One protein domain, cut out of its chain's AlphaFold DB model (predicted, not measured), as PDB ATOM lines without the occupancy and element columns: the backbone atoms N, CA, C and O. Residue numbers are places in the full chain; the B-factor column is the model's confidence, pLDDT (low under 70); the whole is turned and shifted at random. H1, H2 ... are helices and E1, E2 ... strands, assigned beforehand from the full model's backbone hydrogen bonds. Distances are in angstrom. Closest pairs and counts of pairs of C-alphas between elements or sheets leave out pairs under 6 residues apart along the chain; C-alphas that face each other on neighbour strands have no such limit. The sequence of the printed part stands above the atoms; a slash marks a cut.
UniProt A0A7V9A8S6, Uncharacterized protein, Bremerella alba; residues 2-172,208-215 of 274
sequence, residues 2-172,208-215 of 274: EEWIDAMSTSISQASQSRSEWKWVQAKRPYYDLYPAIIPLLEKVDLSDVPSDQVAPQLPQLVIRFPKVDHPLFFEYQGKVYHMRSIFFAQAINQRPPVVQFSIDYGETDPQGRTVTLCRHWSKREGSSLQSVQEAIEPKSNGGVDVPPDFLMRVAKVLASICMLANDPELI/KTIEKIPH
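What this domain is: This is residues 2 to 172 and 208 to 215 of the 274 residues of an uncharacterized protein of Bremerella alba (UniProt A0A7V9A8S6). A twisted five-stranded sheet is crossed on one face by one long helix, H1, while a cluster of three helices, H4 with H2 and H3 packed on it, sits apart from H1, and a small two-stranded hairpin, E3 and E4, leads into the sheet. The printed part has 179 residues, with four named helices and seven named strands in the order H1 E1 H2 E2 E3 E4 E5 E6 E7 H3 H4. The large sheet is mixed, in the order E1 E2 E5 E6 E7, and the class is mixed, helices and strands. The whole is compact, with a radius of gyration of the C-alphas of 16.4 A and spans of 57 by 41 by 33 A.

How they stand to each other: H1, residues 2 to 26, is on the sheet of E1, residues 31 to 34, E2, residues 61 to 65, E5, residues 86 to 92, E6, residues 99 to 105, and E7, residues 118 to 123, forming two layers, a helix on one face of a sheet. Its height over the sheet is 9.4 A, and it runs across the strands, at 87 degrees to E2 on the local plane. The C-alphas of Trp 24 and Gln 61 are the closest of H1 and E2, 5.3 A apart. E1 and E2 are parallel, with N 32 and O 63 2.8 A apart, within hydrogen-bond range; with H2, residues 39 to 44, between them they form a strand-helix-strand unit with a right-handed crossover. E2 and E5 are antiparallel, with N 62 and O 89 at 2.9 A. E3, residues 74 to 77, and E4, residues 80 to 83, form an antiparallel hairpin, with N 82 and O 75 at 2.8 A; E4 runs on into E5 at 56 degrees. E5, E6 and E7 form a meander, each strand the antiparallel neighbour of the one before, with N 88 and O 103 at 2.8 A and N 102 and O 120 at 2.9 A. H3, residues 130 to 135, and H4, residues 149 to 164, form a helical hairpin and touch at a shallow tilt of 20 degrees, opposite ways, through residues 152 to 157 of H4 alone; their closest C-alphas, Gln 134 and Met 153, are 5.9 A apart. H4 touches H2, about perpendicular at 80 degrees, with the C-alphas of Leu 42 and Val 158 closest at 5.2 A. H3 and H4 each only graze the sheet. In H1, H2, H3 and H4 every O i to N i+4 pair is within hydrogen-bond range.

Where its parts are: H1 measures 36.5 A from C-alpha 2 at (54.453, 19.871, 107.049) to C-alpha 26. E5 measures 19.0 A and E6 19.6 A. H4 measures 22.7 A and ends with C-alpha 164 at (62.280, 7.086, 72.044).

The domain as a whole: The C-alphas of Trp 4 and His 215, the two farthest apart, are 57.1 A apart. Residues 173 to 207 are cut out, with 8.1 A between C-alphas 172 and 208. The links H2 to E2, E6 to E7 and H3 to H4 are long. Mean pLDDT of the printed part is 86.8; residues 2 to 13, 93, 140 to 142 and 166 are under 70.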
ATOM      1  N   GLU A   2      54.494  20.861 108.148       50.66
ATOM      2  CA  GLU A   2      54.453  19.871 107.049       50.66
ATOM      3  C   GLU A   2      53.110  19.833 106.293       50.66
ATOM      4  O   GLU A   2      53.105  19.967 105.076       50.66
ATOM      5  N   GLU A   3      51.965  19.817 106.988       51.28
ATOM      6  CA  GLU A   3      50.634  19.814 106.336       51.28
ATOM      7  C   GLU A   3      50.378  21.025 105.414       51.28
ATOM      8  O   GLU A   3      49.713  20.915 104.386       51.28
ATOM      9  N   TRP A   4      50.932  22.194 105.755       46.69
ATOM     10  CA  TRP A   4      50.804  23.404 104.935       46.69
ATOM     11  C   TRP A   4      51.690  23.348 103.683       46.69
ATOM     12  O   TRP A   4      51.288  23.833 102.624       46.69
ATOM     13  N   ILE A   5      52.872  22.732 103.786       54.50
ATOM     14  CA  ILE A   5      53.791  22.520 102.659       54.50
ATOM     15  C   ILE A   5      53.174  21.531 101.660       54.50
ATOM     16  O   ILE A   5      53.178  21.798 100.456       54.50
ATOM     17  N   ASP A   6      52.552  20.457 102.149       54.75
ATOM     18  CA  ASP A   6      51.883  19.458 101.308       54.75
ATOM     19  C   ASP A   6      50.640  20.019 100.606       54.75
ATOM     20  O   ASP A   6      50.428  19.776  99.411       54.75
ATOM     21  N   ALA A   7      49.844  20.841 101.298       53.09
ATOM     22  CA  ALA A   7      48.693  21.517 100.702       53.09
ATOM     23  C   ALA A   7      49.108  22.507  99.593       53.09
ATOM     24  O   ALA A   7      48.495  22.540  98.519       53.09
ATOM     25  N   MET A   8      50.181  23.283  99.803       39.56
ATOM     26  CA  MET A   8      50.711  24.199  98.785       39.56
ATOM     27  C   MET A   8      51.325  23.449  97.593       39.56
ATOM     28  O   MET A   8      51.075  23.828  96.448       39.56
ATOM     29  N   SER A   9      52.063  22.361  97.838       57.12
ATOM     30  CA  SER A   9      52.616  21.485  96.790       57.12
ATOM     31  C   SER A   9      51.509  20.878  95.916       57.12
ATOM     32  O   SER A   9      51.569  20.922  94.683       57.12
ATOM     33  N   THR A  10      50.431  20.412  96.554       60.69
ATOM     34  CA  THR A  10      49.252  19.859  95.876       60.69
ATOM     35  C   THR A  10      48.558  20.913  95.002       60.69
ATOM     36  O   THR A  10      48.260  20.648  93.838       60.69
ATOM     37  N   SER A  11      48.370  22.134  95.513       60.69
ATOM     38  CA  SER A  11      47.756  23.250  94.772       60.69
ATOM     39  C   SER A  11      48.571  23.671  93.536       60.69
ATOM     40  O   SER A  11      48.023  23.852  92.444       60.69
ATOM     41  N   ILE A  12      49.902  23.747  93.663       60.66
ATOM     42  CA  ILE A  12      50.802  24.075  92.544       60.66
ATOM     43  C   ILE A  12      50.768  22.973  91.475       60.66
ATOM     44  O   ILE A  12      50.716  23.275  90.277       60.66
ATOM     45  N   SER A  13      50.756  21.702  91.891       69.62
ATOM     46  CA  SER A  13      50.646  20.562  90.975       69.62
ATOM     47  C   SER A  13      49.320  20.581  90.202       69.62
ATOM     48  O   SER A  13      49.324  20.429  88.978       69.62
ATOM     49  N   GLN A  14      48.204  20.876  90.878       73.94
ATOM     50  CA  GLN A  14      46.884  20.991  90.249       73.94
ATOM     51  C   GLN A  14      46.824  22.131  89.225       73.94
ATOM     52  O   GLN A  14      46.395  21.916  88.093       73.94
ATOM     53  N   ALA A  15      47.317  23.326  89.565       78.88
ATOM     54  CA  ALA A  15      47.337  24.454  88.631       78.88
ATOM     55  C   ALA A  15      48.204  24.167  87.390       78.88
ATOM     56  O   ALA A  15      47.838  24.520  86.261       78.88
ATOM     57  N   SER A  16      49.347  23.496  87.580       80.38
ATOM     58  CA  SER A  16      50.209  23.069  86.474       80.38
ATOM     59  C   SER A  16      49.519  22.033  85.582       80.38
ATOM     60  O   SER A  16      49.518  22.180  84.354       80.38
ATOM     61  N   GLN A  17      48.847  21.051  86.193       83.00
ATOM     62  CA  GLN A  17      48.047  20.052  85.490       83.00
ATOM     63  C   GLN A  17      46.938  20.705  84.659       83.00
ATOM     64  O   GLN A  17      46.888  20.483  83.451       83.00
ATOM     65  N   SER A  18      46.111  21.574  85.250       87.56
ATOM     66  CA  SER A  18      45.011  22.241  84.537       87.56
ATOM     67  C   SER A  18      45.503  23.065  83.346       87.56
ATOM     68  O   SER A  18      44.890  23.058  82.277       87.56
ATOM     69  N   ARG A  19      46.648  23.750  83.479       90.44
ATOM     70  CA  ARG A  19      47.254  24.490  82.362       90.44
ATOM     71  C   ARG A  19      47.713  23.555  81.244       90.44
ATOM     72  O   ARG A  19      47.536  23.874  80.065       90.44
ATOM     73  N   SER A  20      48.324  22.429  81.598       91.31
ATOM     74  CA  SER A  20      48.758  21.412  80.639       91.31
ATOM     75  C   SER A  20      47.566  20.773  79.924       91.31
ATOM     76  O   SER A  20      47.580  20.656  78.699       91.31
ATOM     77  N   GLU A  21      46.499  20.444  80.649       92.25
ATOM     78  CA  GLU A  21      45.253  19.922  80.082       92.25
ATOM     79  C   GLU A  21      44.578  20.934  79.153       92.25
ATOM     80  O   GLU A  21      44.137  20.576  78.061       92.25
ATOM     81  N   TRP A  22      44.563  22.221  79.512       93.81
ATOM     82  CA  TRP A  22      44.052  23.263  78.623       93.81
ATOM     83  C   TRP A  22      44.831  23.308  77.302       93.81
ATOM     84  O   TRP A  22      44.220  23.306  76.230       93.81
ATOM     85  N   LYS A  23      46.171  23.261  77.344       94.31
ATOM     86  CA  LYS A  23      47.001  23.182  76.125       94.31
ATOM     87  C   LYS A  23      46.712  21.920  75.314       94.31
ATOM     88  O   LYS A  23      46.632  21.989  74.090       94.31
ATOM     89  N   TRP A  24      46.507  20.785  75.978       95.25
ATOM     90  CA  TRP A  24      46.108  19.536  75.330       95.25
ATOM     91  C   TRP A  24      44.760  19.668  74.607       95.25
ATOM     92  O   TRP A  24      44.630  19.242  73.457       95.25
ATOM     93  N   VAL A  25      43.772  20.326  75.223       95.94
ATOM     94  CA  VAL A  25      42.477  20.622  74.592       95.94
ATOM     95  C   VAL A  25      42.651  21.535  73.375       95.94
ATOM     96  O   VAL A  25      42.128  21.207  72.309       95.94
ATOM     97  N   GLN A  26      43.435  22.613  73.488       95.00
ATOM     98  CA  GLN A  26      43.749  23.512  72.364       95.00
ATOM     99  C   GLN A  26      44.455  22.778  71.213       95.00
ATOM    100  O   GLN A  26      44.171  23.015  70.040       95.00
ATOM    101  N   ALA A  27      45.314  21.808  71.534       94.25
ATOM    102  CA  ALA A  27      45.988  20.955  70.559       94.25
ATOM    103  C   ALA A  27      45.069  19.906  69.899       94.25
ATOM    104  O   ALA A  27      45.556  19.088  69.113       94.25
ATOM    105  N   LYS A  28      43.754  19.944  70.170       95.94
ATOM    106  CA  LYS A  28      42.732  18.974  69.745       95.94
ATOM    107  C   LYS A  28      42.927  17.578  70.338       95.94
ATOM    108  O   LYS A  28      42.731  16.574  69.659       95.94
ATOM    109  N   ARG A  29      43.296  17.533  71.620       96.38
ATOM    110  CA  ARG A  29      43.337  16.326  72.452       96.38
ATOM    111  C   ARG A  29      44.126  15.167  71.821       96.38
ATOM    112  O   ARG A  29      43.562  14.082  71.671       96.38
ATOM    113  N   PRO A  30      45.395  15.368  71.418       97.06
ATOM    114  CA  PRO A  30      46.190  14.304  70.817       97.06
ATOM    115  C   PRO A  30      46.324  13.092  71.751       97.06
ATOM    116  O   PRO A  30      46.468  13.262  72.967       97.06
ATOM    117  N   TYR A  31      46.297  11.876  71.196       97.31
ATOM    118  CA  TYR A  31      46.512  10.655  71.979       97.31
ATOM    119  C   TYR A  31      47.184   9.512  71.211       97.31
ATOM    120  O   TYR A  31      47.081   9.418  69.988       97.31
ATOM    121  N   TYR A  32      47.828   8.617  71.960       97.44
ATOM    122  CA  TYR A  32      48.283   7.308  71.504       97.44
ATOM    123  C   TYR A  32      47.421   6.204  72.108       97.44
ATOM    124  O   TYR A  32      47.245   6.169  73.320       97.44
ATOM    125  N   ASP A  33      46.935   5.286  71.282       97.25
ATOM    126  CA  ASP A  33      46.316   4.034  71.717       97.25
ATOM    127  C   ASP A  33      47.359   2.910  71.652       97.25
ATOM    128  O   ASP A  33      47.831   2.539  70.571       97.25
ATOM    129  N   LEU A  34      47.731   2.359  72.808       96.69
ATOM    130  CA  LEU A  34      48.651   1.228  72.895       96.69
ATOM    131  C   LEU A  34      47.920  -0.092  72.661       96.69
ATOM    132  O   LEU A  34      46.865  -0.349  73.242       96.69
ATOM    133  N   TYR A  35      48.530  -0.974  71.874       95.19
ATOM    134  CA  TYR A  35      48.072  -2.354  71.741       95.19
ATOM    135  C   TYR A  35      48.686  -3.248  72.835       95.19
ATOM    136  O   TYR A  35      49.817  -3.011  73.264       95.19
ATOM    137  N   PRO A  36      47.995  -4.312  73.285       94.38
ATOM    138  CA  PRO A  36      48.493  -5.187  74.350       94.38
ATOM    139  C   PRO A  36      49.900  -5.742  74.104       94.38
ATOM    140  O   PRO A  36      50.720  -5.804  75.016       94.38
ATOM    141  N   ALA A  37      50.201  -6.119  72.860       92.56
ATOM    142  CA  ALA A  37      51.429  -6.828  72.518       92.56
ATOM    143  C   ALA A  37      52.707  -5.972  72.598       92.56
ATOM    144  O   ALA A  37      53.784  -6.535  72.800       92.56
ATOM    145  N   ILE A  38      52.609  -4.641  72.464       94.19
ATOM    146  CA  ILE A  38      53.775  -3.745  72.531       94.19
ATOM    147  C   ILE A  38      54.191  -3.442  73.974       94.19
ATOM    148  O   ILE A  38      55.372  -3.223  74.228       94.19
ATOM    149  N   ILE A  39      53.261  -3.478  74.934       95.31
ATOM    150  CA  ILE A  39      53.528  -3.057  76.318       95.31
ATOM    151  C   ILE A  39      54.662  -3.878  76.958       95.31
ATOM    152  O   ILE A  39      55.640  -3.264  77.384       95.31
ATOM    153  N   PRO A  40      54.663  -5.229  76.910       93.81
ATOM    154  CA  PRO A  40      55.759  -6.010  77.482       93.81
ATOM    155  C   PRO A  40      57.094  -5.794  76.765       93.81
ATOM    156  O   PRO A  40      58.145  -6.072  77.334       93.81
ATOM    157  N   LEU A  41      57.078  -5.350  75.502       93.56
ATOM    158  CA  LEU A  41      58.303  -5.005  74.784       93.56
ATOM    159  C   LEU A  41      58.868  -3.687  75.315       93.56
ATOM    160  O   LEU A  41      60.061  -3.631  75.584       93.56
ATOM    161  N   LEU A  42      58.025  -2.671  75.522       95.38
ATOM    162  CA  LEU A  42      58.425  -1.382  76.102       95.38
ATOM    163  C   LEU A  42      58.963  -1.555  77.531       95.38
ATOM    164  O   LEU A  42      59.979  -0.968  77.887       95.38
ATOM    165  N   GLU A  43      58.343  -2.421  78.334       93.94
ATOM    166  CA  GLU A  43      58.788  -2.707  79.705       93.94
ATOM    167  C   GLU A  43      60.141  -3.428  79.783       93.94
ATOM    168  O   GLU A  43      60.835  -3.339  80.796       93.94
ATOM    169  N   LYS A  44      60.541  -4.161  78.740       92.94
ATOM    170  CA  LYS A  44      61.761  -4.988  78.764       92.94
ATOM    171  C   LYS A  44      63.016  -4.265  78.297       92.94
ATOM    172  O   LYS A  44      64.108  -4.716  78.623       92.94
ATOM    173  N   VAL A  45      62.887  -3.167  77.558       93.06
ATOM    174  CA  VAL A  45      64.036  -2.443  76.992       93.06
ATOM    175  C   VAL A  45      64.929  -1.903  78.107       93.06
ATOM    176  O   VAL A  45      64.437  -1.232  78.999       93.06
ATOM    177  N   ASP A  46      66.235  -2.150  78.076       93.69
ATOM    178  CA  ASP A  46      67.144  -1.540  79.052       93.69
ATOM    179  C   ASP A  46      67.441  -0.074  78.706       93.69
ATOM    180  O   ASP A  46      67.957   0.244  77.627       93.69
ATOM    181  N   LEU A  47      67.112   0.797  79.657       93.25
ATOM    182  CA  LEU A  47      67.167   2.250  79.564       93.25
ATOM    183  C   LEU A  47      68.096   2.884  80.610       93.25
ATOM    184  O   LEU A  47      68.133   4.105  80.719       93.25
ATOM    185  N   SER A  48      68.822   2.072  81.379       92.44
ATOM    186  CA  SER A  48      69.599   2.509  82.547       92.44
ATOM    187  C   SER A  48      70.652   3.586  82.259       92.44
ATOM    188  O   SER A  48      70.880   4.463  83.088       92.44
ATOM    189  N   ASP A  49      71.249   3.553  81.070       92.25
ATOM    190  CA  ASP A  49      72.308   4.444  80.578       92.25
ATOM    191  C   ASP A  49      71.792   5.641  79.755       92.25
ATOM    192  O   ASP A  49      72.588   6.465  79.302       92.25
ATOM    193  N   VAL A  50      70.482   5.745  79.513       93.69
ATOM    194  CA  VAL A  50      69.924   6.813  78.676       93.69
ATOM    195  C   VAL A  50      69.928   8.126  79.465       93.69
ATOM    196  O   VAL A  50      69.414   8.154  80.585       93.69
ATOM    197  N   PRO A  51      70.454   9.229  78.909       92.75
ATOM    198  CA  PRO A  51      70.377  10.537  79.545       92.75
ATOM    199  C   PRO A  51      68.930  11.025  79.659       92.75
ATOM    200  O   PRO A  51      68.137  10.931  78.716       92.75
ATOM    201  N   SER A  52      68.564  11.548  80.826       90.38
ATOM    202  CA  SER A  52      67.173  11.895  81.126       90.38
ATOM    203  C   SER A  52      66.655  13.122  80.376       90.38
ATOM    204  O   SER A  52      65.452  13.256  80.139       90.38
ATOM    205  N   ASP A  53      67.557  14.000  79.953       89.00
ATOM    206  CA  ASP A  53      67.282  15.176  79.136       89.00
ATOM    207  C   ASP A  53      66.868  14.821  77.700       89.00
ATOM    208  O   ASP A  53      66.049  15.535  77.104       89.00
ATOM    209  N   GLN A  54      67.329  13.674  77.192       88.00
ATOM    210  CA  GLN A  54      67.008  13.173  75.856       88.00
ATOM    211  C   GLN A  54      65.611  12.553  75.738       88.00
ATOM    212  O   GLN A  54      65.102  12.384  74.629       88.00
ATOM    213  N   VAL A  55      64.931  12.267  76.851       85.50
ATOM    214  CA  VAL A  55      63.547  11.784  76.803       85.50
ATOM    215  C   VAL A  55      62.598  12.948  76.602       85.50
ATOM    216  O   VAL A  55      62.231  13.660  77.535       85.50
ATOM    217  N   ALA A  56      62.170  13.161  75.366       83.00
ATOM    218  CA  ALA A  56      61.147  14.137  75.026       83.00
ATOM    219  C   ALA A  56      60.001  13.457  74.273       83.00
ATOM    220  O   ALA A  56      60.249  12.617  73.408       83.00
ATOM    221  N   PRO A  57      58.740  13.797  74.574       82.00
ATOM    222  CA  PRO A  57      57.641  13.327  73.754       82.00
ATOM    223  C   PRO A  57      57.732  13.990  72.375       82.00
ATOM    224  O   PRO A  57      58.222  15.111  72.230       82.00
ATOM    225  N   GLN A  58      57.167  13.341  71.365       85.69
ATOM    226  CA  GLN A  58      57.009  13.964  70.048       85.69
ATOM    227  C   GLN A  58      56.034  15.152  70.093       85.69
ATOM    228  O   GLN A  58      56.132  16.079  69.293       85.69
ATOM    229  N   LEU A  59      55.087  15.124  71.039       89.75
ATOM    230  CA  LEU A  59      54.102  16.175  71.264       89.75
ATOM    231  C   LEU A  59      54.206  16.704  72.700       89.75
ATOM    232  O   LEU A  59      54.194  15.900  73.630       89.75
ATOM    233  N   PRO A  60      54.231  18.032  72.916       91.06
ATOM    234  CA  PRO A  60      54.400  18.602  74.253       91.06
ATOM    235  C   PRO A  60      53.318  18.196  75.259       91.06
ATOM    236  O   PRO A  60      53.588  18.166  76.457       91.06
ATOM    237  N   GLN A  61      52.095  17.934  74.795       94.12
ATOM    238  CA  GLN A  61      50.992  17.423  75.604       94.12
ATOM    239  C   GLN A  61      50.314  16.278  74.859       94.12
ATOM    240  O   GLN A  61      49.932  16.443  73.699       94.12
ATOM    241  N   LEU A  62      50.148  15.135  75.518       94.94
ATOM    242  CA  LEU A  62      49.663  13.906  74.898       94.94
ATOM    243  C   LEU A  62      49.021  12.997  75.947       94.94
ATOM    244  O   LEU A  62      49.518  12.894  77.063       94.94
ATOM    245  N   VAL A  63      47.953  12.288  75.580       96.69
ATOM    246  CA  VAL A  63      47.432  11.174  76.389       96.69
ATOM    247  C   VAL A  63      47.883   9.848  75.786       96.69
ATOM    248  O   VAL A  63      47.704   9.615  74.598       96.69
ATOM    249  N   ILE A  64      48.413   8.952  76.604       97.12
ATOM    250  CA  ILE A  64      48.679   7.560  76.242       97.12
ATOM    251  C   ILE A  64      47.571   6.717  76.861       97.12
ATOM    252  O   ILE A  64      47.364   6.755  78.069       97.12
ATOM    253  N   ARG A  65      46.837   5.976  76.039       97.69
ATOM    254  CA  ARG A  65      45.735   5.111  76.454       97.69
ATOM    255  C   ARG A  65      46.168   3.666  76.372       97.69
ATOM    256  O   ARG A  65      46.759   3.233  75.383       97.69
ATOM    257  N   PHE A  66      45.845   2.927  77.416       97.31
ATOM    258  CA  PHE A  66      46.140   1.513  77.517       97.31
ATOM    259  C   PHE A  66      44.934   0.681  77.063       97.31
ATOM    260  O   PHE A  66      43.793   1.161  77.078       97.31
ATOM    261  N   PRO A  67      45.169  -0.555  76.600       96.06
ATOM    262  CA  PRO A  67      44.103  -1.417  76.124       96.06
ATOM    263  C   PRO A  67      43.169  -1.805  77.270       96.06
ATOM    264  O   PRO A  67      43.598  -2.017  78.399       96.06
ATOM    265  N   LYS A  68      41.877  -1.938  76.963       93.94
ATOM    266  CA  LYS A  68      40.857  -2.369  77.934       93.94
ATOM    267  C   LYS A  68      40.820  -3.886  78.146       93.94
ATOM    268  O   LYS A  68      40.242  -4.344  79.122       93.94
ATOM    269  N   VAL A  69      41.384  -4.647  77.209       92.00
ATOM    270  CA  VAL A  69      41.378  -6.116  77.167       92.00
ATOM    271  C   VAL A  69      42.825  -6.596  77.050       92.00
ATOM    272  O   VAL A  69      43.630  -5.930  76.399       92.00
ATOM    273  N   ASP A  70      43.151  -7.719  77.695       89.56
ATOM    274  CA  ASP A  70      44.492  -8.325  77.726       89.56
ATOM    275  C   ASP A  70      45.602  -7.376  78.203       89.56
ATOM    276  O   ASP A  70      46.723  -7.386  77.695       89.56
ATOM    277  N   HIS A  71      45.290  -6.519  79.174       90.25
ATOM    278  CA  HIS A  71      46.181  -5.456  79.616       90.25
ATOM    279  C   HIS A  71      47.268  -5.948  80.598       90.25
ATOM    280  O   HIS A  71      46.940  -6.290  81.736       90.25
ATOM    281  N   PRO A  72      48.564  -5.936  80.220       92.56
ATOM    282  CA  PRO A  72      49.624  -6.548  81.027       92.56
ATOM    283  C   PRO A  72      50.204  -5.634  82.123       92.56
ATOM    284  O   PRO A  72      50.987  -6.096  82.954       92.56
ATOM    285  N   LEU A  73      49.857  -4.342  82.140       94.94
ATOM    286  CA  LEU A  73      50.409  -3.369  83.086       94.94
ATOM    287  C   LEU A  73      49.426  -3.116  84.236       94.94
ATOM    288  O   LEU A  73      48.677  -2.143  84.259       94.94
ATOM    289  N   PHE A  74      49.440  -4.011  85.213       95.94
ATOM    290  CA  PHE A  74      48.610  -3.916  86.410       95.94
ATOM    291  C   PHE A  74      49.450  -4.034  87.682       95.94
ATOM    292  O   PHE A  74      50.623  -4.426  87.638       95.94
ATOM    293  N   PHE A  75      48.821  -3.703  88.803       95.81
ATOM    294  CA  PHE A  75      49.309  -3.989  90.145       95.81
ATOM    295  C   PHE A  75      48.145  -4.422  91.037       95.81
ATOM    296  O   PHE A  75      46.977  -4.207  90.703       95.81
ATOM    297  N   GLU A  76      48.464  -5.044  92.164       95.75
ATOM    298  CA  GLU A  76      47.487  -5.456  93.166       95.75
ATOM    299  C   GLU A  76      47.615  -4.584  94.409       95.75
ATOM    300  O   GLU A  76      48.719  -4.269  94.850       95.75
ATOM    301  N   TYR A  77      46.474  -4.202  94.974       93.75
ATOM    302  CA  TYR A  77      46.402  -3.475  96.232       93.75
ATOM    303  C   TYR A  77      45.158  -3.920  96.996       93.75
ATOM    304  O   TYR A  77      44.052  -3.897  96.456       93.75
ATOM    305  N   GLN A  78      45.344  -4.373  98.241       94.12
ATOM    306  CA  GLN A  78      44.267  -4.856  99.120       94.12
ATOM    307  C   GLN A  78      43.337  -5.897  98.455       94.12
ATOM    308  O   GLN A  78      42.117  -5.832  98.570       94.12
ATOM    309  N   GLY A  79      43.914  -6.852  97.714       95.31
ATOM    310  CA  GLY A  79      43.163  -7.916  97.031       95.31
ATOM    311  C   GLY A  79      42.403  -7.471  95.776       95.31
ATOM    312  O   GLY A  79      41.690  -8.272  95.175       95.31
ATOM    313  N   LYS A  80      42.555  -6.211  95.353       95.44
ATOM    314  CA  LYS A  80      41.984  -5.685  94.113       95.44
ATOM    315  C   LYS A  80      43.077  -5.459  93.073       95.44
ATOM    316  O   LYS A  80      44.130  -4.898  93.368       95.44
ATOM    317  N   VAL A  81      42.790  -5.862  91.839       95.38
ATOM    318  CA  VAL A  81      43.661  -5.635  90.682       95.38
ATOM    319  C   VAL A  81      43.341  -4.273  90.065       95.38
ATOM    320  O   VAL A  81      42.191  -3.985  89.722       95.38
ATOM    321  N   TYR A  82      44.369  -3.447  89.892       95.12
ATOM    322  CA  TYR A  82      44.291  -2.144  89.246       95.12
ATOM    323  C   TYR A  82      45.019  -2.184  87.907       95.12
ATOM    324  O   TYR A  82      46.227  -2.401  87.833       95.12
ATOM    325  N   HIS A  83      44.264  -1.958  86.837       95.56
ATOM    326  CA  HIS A  83      44.777  -1.881  85.475       95.56
ATOM    327  C   HIS A  83      45.068  -0.428  85.106       95.56
ATOM    328  O   HIS A  83      44.222   0.447  85.322       95.56
ATOM    329  N   MET A  84      46.223  -0.172  84.492       95.81
ATOM    330  CA  MET A  84      46.506   1.141  83.923       95.81
ATOM    331  C   MET A  84      45.477   1.477  82.838       95.81
ATOM    332  O   MET A  84      45.255   0.695  81.916       95.81
ATOM    333  N   ARG A  85      44.855   2.657  82.916       96.50
ATOM    334  CA  ARG A  85      43.900   3.135  81.902       96.50
ATOM    335  C   ARG A  85      44.545   4.142  80.974       96.50
ATOM    336  O   ARG A  85      44.475   3.999  79.752       96.50
ATOM    337  N   SER A  86      45.169   5.171  81.541       97.19
ATOM    338  CA  SER A  86      45.832   6.196  80.748       97.19
ATOM    339  C   SER A  86      46.936   6.921  81.504       97.19
ATOM    340  O   SER A  86      46.978   6.930  82.730       97.19
ATOM    341  N   ILE A  87      47.844   7.528  80.746       95.88
ATOM    342  CA  ILE A  87      48.848   8.458  81.247       95.88
ATOM    343  C   ILE A  87      48.677   9.757  80.473       95.88
ATOM    344  O   ILE A  87      48.796   9.772  79.247       95.88
ATOM    345  N   PHE A  88      48.414  10.853  81.171       95.19
ATOM    346  CA  PHE A  88      48.542  12.179  80.591       95.19
ATOM    347  C   PHE A  88      49.986  12.639  80.735       95.19
ATOM    348  O   PHE A  88      50.504  12.692  81.840       95.19
ATOM    349  N   PHE A  89      50.638  12.957  79.624       92.25
ATOM    350  CA  PHE A  89      52.019  13.411  79.571       92.25
ATOM    351  C   PHE A  89      52.074  14.873  79.145       92.25
ATOM    352  O   PHE A  89      51.490  15.252  78.125       92.25
ATOM    353  N   ALA A  90      52.819  15.688  79.885       91.88
ATOM    354  CA  ALA A  90      52.992  17.098  79.594       91.88
ATOM    355  C   ALA A  90      54.427  17.560  79.860       91.88
ATOM    356  O   ALA A  90      54.967  17.425  80.954       91.88
ATOM    357  N   GLN A  91      55.046  18.180  78.860       88.19
ATOM    358  CA  GLN A  91      56.328  18.849  79.026       88.19
ATOM    359  C   GLN A  91      56.118  20.271  79.567       88.19
ATOM    360  O   GLN A  91      55.541  21.135  78.894       88.19
ATOM    361  N   ALA A  92      56.628  20.534  80.769       81.25
ATOM    362  CA  ALA A  92      56.652  21.855  81.384       81.25
ATOM    363  C   ALA A  92      57.905  22.621  80.923       81.25
ATOM    364  O   ALA A  92      58.945  22.627  81.575       81.25
ATOM    365  N   ILE A  93      57.799  23.283  79.766       66.75
ATOM    366  CA  ILE A  93      58.921  23.990  79.110       66.75
ATOM    367  C   ILE A  93      59.387  25.227  79.907       66.75
ATOM    368  O   ILE A  93      60.529  25.654  79.783       66.75
ATOM    369  N   ASN A  94      58.523  25.794  80.753       71.62
ATOM    370  CA  ASN A  94      58.808  27.042  81.471       71.62
ATOM    371  C   ASN A  94      59.453  26.832  82.852       71.62
ATOM    372  O   ASN A  94      59.649  27.807  83.574       71.62
ATOM    373  N   GLN A  95      59.747  25.591  83.243       72.31
ATOM    374  CA  GLN A  95      60.457  25.292  84.487       72.31
ATOM    375  C   GLN A  95      61.955  25.121  84.208       72.31
ATOM    376  O   GLN A  95      62.343  24.645  83.140       72.31
ATOM    377  N   ARG A  96      62.802  25.543  85.153       76.12
ATOM    378  CA  ARG A  96      64.256  25.333  85.118       76.12
ATOM    379  C   ARG A  96      64.676  24.573  86.386       76.12
ATOM    380  O   ARG A  96      64.511  25.135  87.465       76.12
ATOM    381  N   PRO A  97      65.205  23.340  86.275       77.44
ATOM    382  CA  PRO A  97      65.390  22.566  85.040       77.44
ATOM    383  C   PRO A  97      64.049  22.193  84.372       77.44
ATOM    384  O   PRO A  97      63.021  22.205  85.051       77.44
ATOM    385  N   PRO A  98      64.028  21.873  83.063       83.75
ATOM    386  CA  PRO A  98      62.817  21.404  82.399       83.75
ATOM    387  C   PRO A  98      62.248  20.176  83.110       83.75
ATOM    388  O   PRO A  98      62.984  19.252  83.461       83.75
ATOM    389  N   VAL A  99      60.933  20.151  83.294       86.44
ATOM    390  CA  VAL A  99      60.245  19.040  83.952       86.44
ATOM    391  C   VAL A  99      59.272  18.397  82.980       86.44
ATOM    392  O   VAL A  99      58.582  19.060  82.202       86.44
ATOM    393  N   VAL A 100      59.224  17.077  83.022       88.25
ATOM    394  CA  VAL A 100      58.157  16.281  82.438       88.25
ATOM    395  C   VAL A 100      57.171  15.964  83.548       88.25
ATOM    396  O   VAL A 100      57.530  15.352  84.548       88.25
ATOM    397  N   GLN A 101      55.931  16.397  83.381       89.69
ATOM    398  CA  GLN A 101      54.824  16.013  84.238       89.69
ATOM    399  C   GLN A 101      54.098  14.834  83.596       89.69
ATOM    400  O   GLN A 101      53.825  14.848  82.392       89.69
ATOM    401  N   PHE A 102      53.749  13.833  84.395       91.31
ATOM    402  CA  PHE A 102      52.832  12.793  83.962       91.31
ATOM    403  C   PHE A 102      51.811  12.465  85.048       91.31
ATOM    404  O   PHE A 102      52.159  12.330  86.218       91.31
ATOM    405  N   SER A 103      50.549  12.344  84.648       92.44
ATOM    406  CA  SER A 103      49.438  11.966  85.520       92.44
ATOM    407  C   SER A 103      48.935  10.586  85.127       92.44
ATOM    408  O   SER A 103      48.631  10.341  83.961       92.44
ATOM    409  N   ILE A 104      48.863   9.687  86.099       93.62
ATOM    410  CA  ILE A 104      48.496   8.287  85.920       93.62
ATOM    411  C   ILE A 104      47.031   8.089  86.316       93.62
ATOM    412  O   ILE A 104      46.649   8.418  87.436       93.62
ATOM    413  N   ASP A 105      46.236   7.507  85.423       94.69
ATOM    414  CA  ASP A 105      44.872   7.047  85.684       94.69
ATOM    415  C   ASP A 105      44.836   5.514  85.671       94.69
ATOM    416  O   ASP A 105      45.010   4.881  84.626       94.69
ATOM    417  N   TYR A 106      44.584   4.923  86.836       93.50
ATOM    418  CA  TYR A 106      44.334   3.488  87.029       93.50
ATOM    419  C   TYR A 106      42.886   3.209  87.472       93.50
ATOM    420  O   TYR A 106      42.547   2.102  87.896       93.50
ATOM    421  N   GLY A 107      41.998   4.199  87.338       92.50
ATOM    422  CA  GLY A 107      40.566   4.043  87.556       92.50
ATOM    423  C   GLY A 107      40.074   4.201  88.983       92.50
ATOM    424  O   GLY A 107      38.947   3.790  89.263       92.50
ATOM    425  N   GLU A 108      40.894   4.758  89.868       91.62
ATOM    426  CA  GLU A 108      40.448   5.166  91.192       91.62
ATOM    427  C   GLU A 108      39.491   6.355  91.097       91.62
ATOM    428  O   GLU A 108      39.652   7.249  90.262       91.62
ATOM    429  N   THR A 109      38.477   6.348  91.955       90.56
ATOM    430  CA  THR A 109      37.506   7.430  92.076       90.56
ATOM    431  C   THR A 109      37.366   7.825  93.533       90.56
ATOM    432  O   THR A 109      37.337   6.955  94.402       90.56
ATOM    433  N   ASP A 110      37.234   9.119  93.788       87.81
ATOM    434  CA  ASP A 110      36.927   9.633  95.118       87.81
ATOM    435  C   ASP A 110      35.461   9.336  95.519       87.81
ATOM    436  O   ASP A 110      34.683   8.827  94.701       87.81
ATOM    437  N   PRO A 111      35.037   9.638  96.765       88.88
ATOM    438  CA  PRO A 111      33.656   9.419  97.210       88.88
ATOM    439  C   PRO A 111      32.589  10.161  96.390       88.88
ATOM    440  O   PRO A 111      31.417   9.800  96.439       88.88
ATOM    441  N   GLN A 112      32.973  11.194  95.638       90.00
ATOM    442  CA  GLN A 112      32.101  11.949  94.740       90.00
ATOM    443  C   GLN A 112      32.086  11.373  93.313       90.00
ATOM    444  O   GLN A 112      31.442  11.938  92.428       90.00
ATOM    445  N   GLY A 113      32.785  10.260  93.071       88.69
ATOM    446  CA  GLY A 113      32.871   9.601  91.770       88.69
ATOM    447  C   GLY A 113      33.814  10.288  90.779       88.69
ATOM    448  O   GLY A 113      33.780   9.967  89.590       88.69
ATOM    449  N   ARG A 114      34.649  11.235  91.224       86.62
ATOM    450  CA  ARG A 114      35.634  11.912  90.367       86.62
ATOM    451  C   ARG A 114      36.884  11.049  90.249       86.62
ATOM    452  O   ARG A 114      37.349  10.502  91.244       86.62
ATOM    453  N   THR A 115      37.444  10.945  89.044       87.69
ATOM    454  CA  THR A 115      38.685  10.193  88.814       87.69
ATOM    455  C   THR A 115      39.842  10.814  89.589       87.69
ATOM    456  O   THR A 115      40.127  12.002  89.432       87.69
ATOM    457  N   VAL A 116      40.534   9.996  90.375       87.75
ATOM    458  CA  VAL A 116      41.781  10.368  91.040       87.75
ATOM    459  C   VAL A 116      42.937   9.989  90.122       87.75
ATOM    460  O   VAL A 116      43.011   8.862  89.635       87.75
ATOM    461  N   THR A 117      43.834  10.940  89.861       89.12
ATOM    462  CA  THR A 117      45.041  10.697  89.065       89.12
ATOM    463  C   THR A 117      46.288  10.926  89.893       89.12
ATOM    464  O   THR A 117      46.405  11.955  90.561       89.12
ATOM    465  N   LEU A 118      47.260  10.027  89.779       88.69
ATOM    466  CA  LEU A 118      48.545  10.178  90.445       88.69
ATOM    467  C   LEU A 118      49.471  11.050  89.596       88.69
ATOM    468  O   LEU A 118      49.945  10.616  88.547       88.69
ATOM    469  N   CYS A 119      49.722  12.279  90.040       87.19
ATOM    470  CA  CYS A 119      50.618  13.208  89.356       87.19
ATOM    471  C   CYS A 119      52.070  13.000  89.805       87.19
ATOM    472  O   CYS A 119      52.358  12.886  91.001       87.19
ATOM    473  N   ARG A 120      52.990  12.953  88.842       87.88
ATOM    474  CA  ARG A 120      54.429  12.817  89.064       87.88
ATOM    475  C   ARG A 120      55.219  13.742  88.157       87.88
ATOM    476  O   ARG A 120      54.764  14.165  87.093       87.88
ATOM    477  N   HIS A 121      56.432  14.029  88.605       86.75
ATOM    478  CA  HIS A 121      57.370  14.891  87.915       86.75
ATOM    479  C   HIS A 121      58.672  14.150  87.662       86.75
ATOM    480  O   HIS A 121      59.152  13.383  88.488       86.75
ATOM    481  N   TRP A 122      59.258  14.448  86.519       87.06
ATOM    482  CA  TRP A 122      60.559  13.987  86.094       87.06
ATOM    483  C   TRP A 122      61.377  15.225  85.755       87.06
ATOM    484  O   TRP A 122      61.124  15.906  84.760       87.06
ATOM    485  N   SER A 123      62.390  15.521  86.569       85.25
ATOM    486  CA  SER A 123      63.348  16.591  86.279       85.25
ATOM    487  C   SER A 123      64.371  16.150  85.236       85.25
ATOM    488  O   SER A 123      65.088  15.176  85.446       85.25
ATOM    489  N   LYS A 124      64.476  16.884  84.129       85.69
ATOM    490  CA  LYS A 124      65.525  16.679  83.128       85.69
ATOM    491  C   LYS A 124      66.802  17.355  83.605       85.69
ATOM    492  O   LYS A 124      66.919  18.577  83.516       85.69
ATOM    493  N   ARG A 125      67.731  16.581  84.160       86.44
ATOM    494  CA  ARG A 125      69.033  17.090  84.608       86.44
ATOM    495  C   ARG A 125      70.120  16.563  83.684       86.44
ATOM    496  O   ARG A 125      70.191  15.358  83.445       86.44
ATOM    497  N   GLU A 126      70.969  17.454  83.196       85.12
ATOM    498  CA  GLU A 126      72.157  17.063  82.442       85.12
ATOM    499  C   GLU A 126      73.029  16.123  83.291       85.12
ATOM    500  O   GLU A 126      73.149  16.299  84.505       85.12
ATOM    501  N   GLY A 127      73.558  15.067  82.671       86.56
ATOM    502  CA  GLY A 127      74.358  14.042  83.349       86.56
ATOM    503  C   GLY A 127      73.571  13.042  84.209       86.56
ATOM    504  O   GLY A 127      74.165  12.089  84.706       86.56
ATOM    505  N   SER A 128      72.252  13.205  84.374       90.25
ATOM    506  CA  SER A 128      71.415  12.193  85.038       90.25
ATOM    507  C   SER A 128      70.922  11.139  84.050       90.25
ATOM    508  O   SER A 128      70.524  11.468  82.928       90.25
ATOM    509  N   SER A 129      70.918   9.876  84.471       92.12
ATOM    510  CA  SER A 129      70.352   8.787  83.683       92.12
ATOM    511  C   SER A 129      68.856   8.609  83.949       92.12
ATOM    512  O   SER A 129      68.305   9.113  84.929       92.12
ATOM    513  N   LEU A 130      68.174   7.871  83.076       87.06
ATOM    514  CA  LEU A 130      66.778   7.497  83.290       87.06
ATOM    515  C   LEU A 130      66.569   6.692  84.548       87.06
ATOM    516  O   LEU A 130      65.589   6.927  85.244       87.06
ATOM    517  N   GLN A 131      67.490   5.786  84.848       88.12
ATOM    518  CA  GLN A 131      67.397   4.982  86.050       88.12
ATOM    519  C   GLN A 131      67.372   5.862  87.302       88.12
ATOM    520  O   GLN A 131      66.466   5.711  88.116       88.12
ATOM    521  N   SER A 132      68.286   6.832  87.424       86.12
ATOM    522  CA  SER A 132      68.335   7.677  88.623       86.12
ATOM    523  C   SER A 132      67.090   8.549  88.775       86.12
ATOM    524  O   SER A 132      66.603   8.760  89.883       86.12
ATOM    525  N   VAL A 133      66.524   9.022  87.662       82.69
ATOM    526  CA  VAL A 133      65.245   9.734  87.686       82.69
ATOM    527  C   VAL A 133      64.104   8.816  88.107       82.69
ATOM    528  O   VAL A 133      63.250   9.237  88.881       82.69
ATOM    529  N   GLN A 134      64.061   7.588  87.593       82.81
ATOM    530  CA  GLN A 134      62.997   6.646  87.916       82.81
ATOM    531  C   GLN A 134      63.056   6.203  89.383       82.81
ATOM    532  O   GLN A 134      62.014   6.087  90.022       82.81
ATOM    533  N   GLU A 135      64.257   6.007  89.926       84.69
ATOM    534  CA  GLU A 135      64.495   5.708  91.344       84.69
ATOM    535  C   GLU A 135      64.107   6.883  92.255       84.69
ATOM    536  O   GLU A 135      63.695   6.675  93.393       84.69
ATOM    537  N   ALA A 136      64.174   8.117  91.746       83.75
ATOM    538  CA  ALA A 136      63.741   9.314  92.461       83.75
ATOM    539  C   ALA A 136      62.214   9.540  92.435       83.75
ATOM    540  O   ALA A 136      61.735  10.503  93.036       83.75
ATOM    541  N   ILE A 137      61.431   8.701  91.740       82.56
ATOM    542  CA  ILE A 137      59.967   8.820  91.731       82.56
ATOM    543  C   ILE A 137      59.430   8.364  93.086       82.56
ATOM    544  O   ILE A 137      59.397   7.176  93.401       82.56
ATOM    545  N   GLU A 138      58.947   9.319  93.874       77.56
ATOM    546  CA  GLU A 138      58.380   9.017  95.181       77.56
ATOM    547  C   GLU A 138      57.112   8.144  95.064       77.56
ATOM    548  O   GLU A 138      56.201   8.442  94.272       77.56
ATOM    549  N   PRO A 139      57.000   7.076  95.876       70.50
ATOM    550  CA  PRO A 139      55.862   6.164  95.816       70.50
ATOM    551  C   PRO A 139      54.600   6.717  96.482       70.50
ATOM    552  O   PRO A 139      53.509   6.221  96.224       70.50
ATOM    553  N   LYS A 140      54.716   7.755  97.316       67.06
ATOM    554  CA  LYS A 140      53.632   8.167  98.214       67.06
ATOM    555  C   LYS A 140      52.431   8.747  97.463       67.06
ATOM    556  O   LYS A 140      52.565   9.662  96.646       67.06
ATOM    557  N   SER A 141      51.250   8.209  97.744       64.06
ATOM    558  CA  SER A 141      49.979   8.864  97.445       64.06
ATOM    559  C   SER A 141      49.659   9.826  98.602       64.06
ATOM    560  O   SER A 141      49.902   9.494  99.760       64.06
ATOM    561  N   ASN A 142      49.121  11.021  98.332       61.62
ATOM    562  CA  ASN A 142      48.617  11.914  99.394       61.62
ATOM    563  C   ASN A 142      47.184  11.511  99.804       61.62
ATOM    564  O   ASN A 142      46.318  12.362 100.004       61.62
ATOM    565  N   GLY A 143      46.930  10.199  99.875       70.25
ATOM    566  CA  GLY A 143      45.611   9.586 100.017       70.25
ATOM    567  C   GLY A 143      45.196   8.799  98.771       70.25
ATOM    568  O   GLY A 143      45.457   9.217  97.642       70.25
ATOM    569  N   GLY A 144      44.524   7.668  99.001       83.69
ATOM    570  CA  GLY A 144      44.021   6.777  97.958       83.69
ATOM    571  C   GLY A 144      44.723   5.422  97.927       83.69
ATOM    572  O   GLY A 144      45.154   4.896  98.955       83.69
ATOM    573  N   VAL A 145      44.784   4.830  96.737       87.44
ATOM    574  CA  VAL A 145      45.486   3.571  96.479       87.44
ATOM    575  C   VAL A 145      46.993   3.808  96.495       87.44
ATOM    576  O   VAL A 145      47.518   4.577  95.686       87.44
ATOM    577  N   ASP A 146      47.707   3.093  97.363       89.00
ATOM    578  CA  ASP A 146      49.166   3.123  97.353       89.00
ATOM    579  C   ASP A 146      49.703   2.325  96.169       89.00
ATOM    580  O   ASP A 146      49.527   1.109  96.052       89.00
ATOM    581  N   VAL A 147      50.361   3.043  95.263       90.12
ATOM    582  CA  VAL A 147      50.912   2.471  94.040       90.12
ATOM    583  C   VAL A 147      52.314   1.921  94.323       90.12
ATOM    584  O   VAL A 147      53.188   2.681  94.746       90.12
ATOM    585  N   PRO A 148      52.578   0.626  94.062       92.06
ATOM    586  CA  PRO A 148      53.886   0.037  94.320       92.06
ATOM    587  C   PRO A 148      55.016   0.744  93.545       92.06
ATOM    588  O   PRO A 148      54.838   1.035  92.355       92.06
ATOM    589  N   PRO A 149      56.202   0.954  94.154       90.12
ATOM    590  CA  PRO A 149      57.346   1.576  93.479       90.12
ATOM    591  C   PRO A 149      57.722   0.877  92.164       90.12
ATOM    592  O   PRO A 149      57.924   1.533  91.142       90.12
ATOM    593  N   ASP A 150      57.715  -0.460  92.151       91.56
ATOM    594  CA  ASP A 150      58.025  -1.256  90.956       91.56
ATOM    595  C   ASP A 150      57.034  -1.007  89.815       91.56
ATOM    596  O   ASP A 150      57.399  -1.026  88.637       91.56
ATOM    597  N   PHE A 151      55.768  -0.734  90.137       93.06
ATOM    598  CA  PHE A 151      54.782  -0.372  89.129       93.06
ATOM    599  C   PHE A 151      55.067   1.019  88.553       93.06
ATOM    600  O   PHE A 151      55.053   1.180  87.331       93.06
ATOM    601  N   LEU A 152      55.400   2.007  89.390       91.44
ATOM    602  CA  LEU A 152      55.791   3.346  88.926       91.44
ATOM    603  C   LEU A 152      57.032   3.301  88.027       91.44
ATOM    604  O   LEU A 152      57.058   3.955  86.982       91.44
ATOM    605  N   MET A 153      58.011   2.467  88.378       90.69
ATOM    606  CA  MET A 153      59.198   2.196  87.568       90.69
ATOM    607  C   MET A 153      58.823   1.648  86.182       90.69
ATOM    608  O   MET A 153      59.253   2.178  85.155       90.69
ATOM    609  N   ARG A 154      57.951   0.629  86.127       93.81
ATOM    610  CA  ARG A 154      57.439   0.060  84.865       93.81
ATOM    611  C   ARG A 154      56.710   1.109  84.022       93.81
ATOM    612  O   ARG A 154      56.931   1.189  82.814       93.81
ATOM    613  N   VAL A 155      55.890   1.955  84.647       93.38
ATOM    614  CA  VAL A 155      55.161   3.046  83.980       93.38
ATOM    615  C   VAL A 155      56.113   4.083  83.388       93.38
ATOM    616  O   VAL A 155      56.009   4.409  82.203       93.38
ATOM    617  N   ALA A 156      57.069   4.568  84.178       91.56
ATOM    618  CA  ALA A 156      58.064   5.534  83.725       91.56
ATOM    619  C   ALA A 156      58.925   4.964  82.587       91.56
ATOM    620  O   ALA A 156      59.274   5.675  81.645       91.56
ATOM    621  N   LYS A 157      59.222   3.663  82.631       92.75
ATOM    622  CA  LYS A 157      59.951   2.948  81.582       92.75
ATOM    623  C   LYS A 157      59.168   2.835  80.277       92.75
ATOM    624  O   LYS A 157      59.727   3.096  79.210       92.75
ATOM    625  N   VAL A 158      57.877   2.501  80.343       94.75
ATOM    626  CA  VAL A 158      56.981   2.515  79.173       94.75
ATOM    627  C   VAL A 158      56.933   3.913  78.564       94.75
ATOM    628  O   VAL A 158      57.071   4.067  77.352       94.75
ATOM    629  N   LEU A 159      56.799   4.933  79.410       93.44
ATOM    630  CA  LEU A 159      56.720   6.322  78.990       93.44
ATOM    631  C   LEU A 159      57.993   6.792  78.277       93.44
ATOM    632  O   LEU A 159      57.925   7.300  77.159       93.44
ATOM    633  N   ALA A 160      59.152   6.546  78.890       93.00
ATOM    634  CA  ALA A 160      60.451   6.836  78.298       93.00
ATOM    635  C   ALA A 160      60.633   6.108  76.962       93.00
ATOM    636  O   ALA A 160      61.049   6.708  75.972       93.00
ATOM    637  N   SER A 161      60.260   4.827  76.913       95.00
ATOM    638  CA  SER A 161      60.347   4.025  75.694       95.00
ATOM    639  C   SER A 161      59.521   4.626  74.558       95.00
ATOM    640  O   SER A 161      60.025   4.741  73.446       95.00
ATOM    641  N   ILE A 162      58.288   5.067  74.833       94.44
ATOM    642  CA  ILE A 162      57.416   5.712  73.839       94.44
ATOM    643  C   ILE A 162      58.047   6.997  73.295       94.44
ATOM    644  O   ILE A 162      58.018   7.214  72.085       94.44
ATOM    645  N   CYS A 163      58.662   7.820  74.147       92.12
ATOM    646  CA  CYS A 163      59.387   9.019  73.712       92.12
ATOM    647  C   CYS A 163      60.545   8.702  72.751       92.12
ATOM    648  O   CYS A 163      60.850   9.504  71.874       92.12
ATOM    649  N   MET A 164      61.167   7.528  72.889       93.12
ATOM    650  CA  MET A 164      62.280   7.086  72.044       93.12
ATOM    651  C   MET A 164      61.860   6.245  70.835       93.12
ATOM    652  O   MET A 164      62.717   5.913  70.012       93.12
ATOM    653  N   LEU A 165      60.578   5.889  70.687       92.06
ATOM    654  CA  LEU A 165      60.072   5.275  69.458       92.06
ATOM    655  C   LEU A 165      60.191   6.314  68.336       92.06
ATOM    656  O   LEU A 165      59.372   7.223  68.211       92.06
ATOM    657  N   ALA A 166      61.267   6.223  67.557       68.44
ATOM    658  CA  ALA A 166      61.688   7.247  66.607       68.44
ATOM    659  C   ALA A 166      60.762   7.316  65.386       68.44
ATOM    660  O   ALA A 166      61.129   6.778  64.347       68.44
ATOM    661  N   ASN A 167      59.578   7.939  65.519       79.88
ATOM    662  CA  ASN A 167      58.547   8.074  64.474       79.88
ATOM    663  C   ASN A 167      58.437   6.826  63.578       79.88
ATOM    664  O   ASN A 167      58.293   6.946  62.364       79.88
ATOM    665  N   ASP A 168      58.599   5.638  64.167       88.12
ATOM    666  CA  ASP A 168      58.792   4.411  63.405       88.12
ATOM    667  C   ASP A 168      57.437   4.028  62.806       88.12
ATOM    668  O   ASP A 168      56.544   3.660  63.574       88.12
ATOM    669  N   PRO A 169      57.240   4.128  61.477       87.62
ATOM    670  CA  PRO A 169      55.933   3.915  60.864       87.62
ATOM    671  C   PRO A 169      55.466   2.454  60.967       87.62
ATOM    672  O   PRO A 169      54.274   2.181  60.815       87.62
ATOM    673  N   GLU A 170      56.375   1.508  61.246       88.56
ATOM    674  CA  GLU A 170      56.011   0.108  61.497       88.56
ATOM    675  C   GLU A 170      55.314  -0.047  62.860       88.56
ATOM    676  O   GLU A 170      54.442  -0.906  63.018       88.56
ATOM    677  N   LEU A 171      55.671   0.799  63.835       92.62
ATOM    678  CA  LEU A 171      55.145   0.760  65.199       92.62
ATOM    679  C   LEU A 171      54.060   1.802  65.456       92.62
ATOM    680  O   LEU A 171      53.096   1.482  66.145       92.62
ATOM    681  N   ILE A 172      54.222   3.024  64.950       94.88
ATOM    682  CA  ILE A 172      53.337   4.168  65.176       94.88
ATOM    683  C   ILE A 172      52.575   4.452  63.885       94.88
ATOM    684  O   ILE A 172      53.147   4.882  62.888       94.88
ATOM    685  N   LYS A 208      50.045  -1.901  66.717       92.81
ATOM    686  CA  LYS A 208      48.872  -2.545  66.100       92.81
ATOM    687  C   LYS A 208      49.231  -3.773  65.257       92.81
ATOM    688  O   LYS A 208      48.476  -4.736  65.220       92.81
ATOM    689  N   THR A 209      50.375  -3.727  64.588       90.00
ATOM    690  CA  THR A 209      50.902  -4.775  63.699       90.00
ATOM    691  C   THR A 209      51.610  -5.906  64.446       90.00
ATOM    692  O   THR A 209      52.009  -6.890  63.827       90.00
ATOM    693  N   ILE A 210      51.789  -5.792  65.767       88.88
ATOM    694  CA  ILE A 210      52.499  -6.798  66.557       88.88
ATOM    695  C   ILE A 210      51.536  -7.926  66.919       88.88
ATOM    696  O   ILE A 210      50.749  -7.823  67.860       88.88
ATOM    697  N   GLU A 211      51.633  -9.029  66.186       80.25
ATOM    698  CA  GLU A 211      50.834 -10.228  66.421       80.25
ATOM    699  C   GLU A 211      51.413 -11.103  67.552       80.25
ATOM    700  O   GLU A 211      52.629 -11.245  67.726       80.25
ATOM    701  N   LYS A 212      50.529 -11.732  68.338       74.12
ATOM    702  CA  LYS A 212      50.888 -12.738  69.350       74.12
ATOM    703  C   LYS A 212      50.719 -14.134  68.754       74.12
ATOM    704  O   LYS A 212      49.652 -14.721  68.854       74.12
ATOM    705  N   ILE A 213      51.803 -14.683  68.207       76.12
ATOM    706  CA  ILE A 213      51.835 -16.060  67.696       76.12
ATOM    707  C   ILE A 213      52.594 -16.954  68.695       76.12
ATOM    708  O   ILE A 213      53.750 -16.647  69.020       76.12
ATOM    709  N   PRO A 214      51.976 -18.024  69.228       71.25
ATOM    710  CA  PRO A 214      52.686 -19.053  69.986       71.25
ATOM    711  C   PRO A 214      53.778 -19.692  69.109       71.25
ATOM    712  O   PRO A 214      53.542 -19.953  67.938       71.25
ATOM    713  N   HIS A 215      54.968 -19.952  69.661       75.38
ATOM    714  CA  HIS A 215      56.107 -20.619  68.988       75.38
ATOM    715  C   HIS A 215      56.947 -19.792  68.006       75.38
ATOM    716  O   HIS A 215      57.947 -20.296  67.499       75.38
TER     717      HIS A 215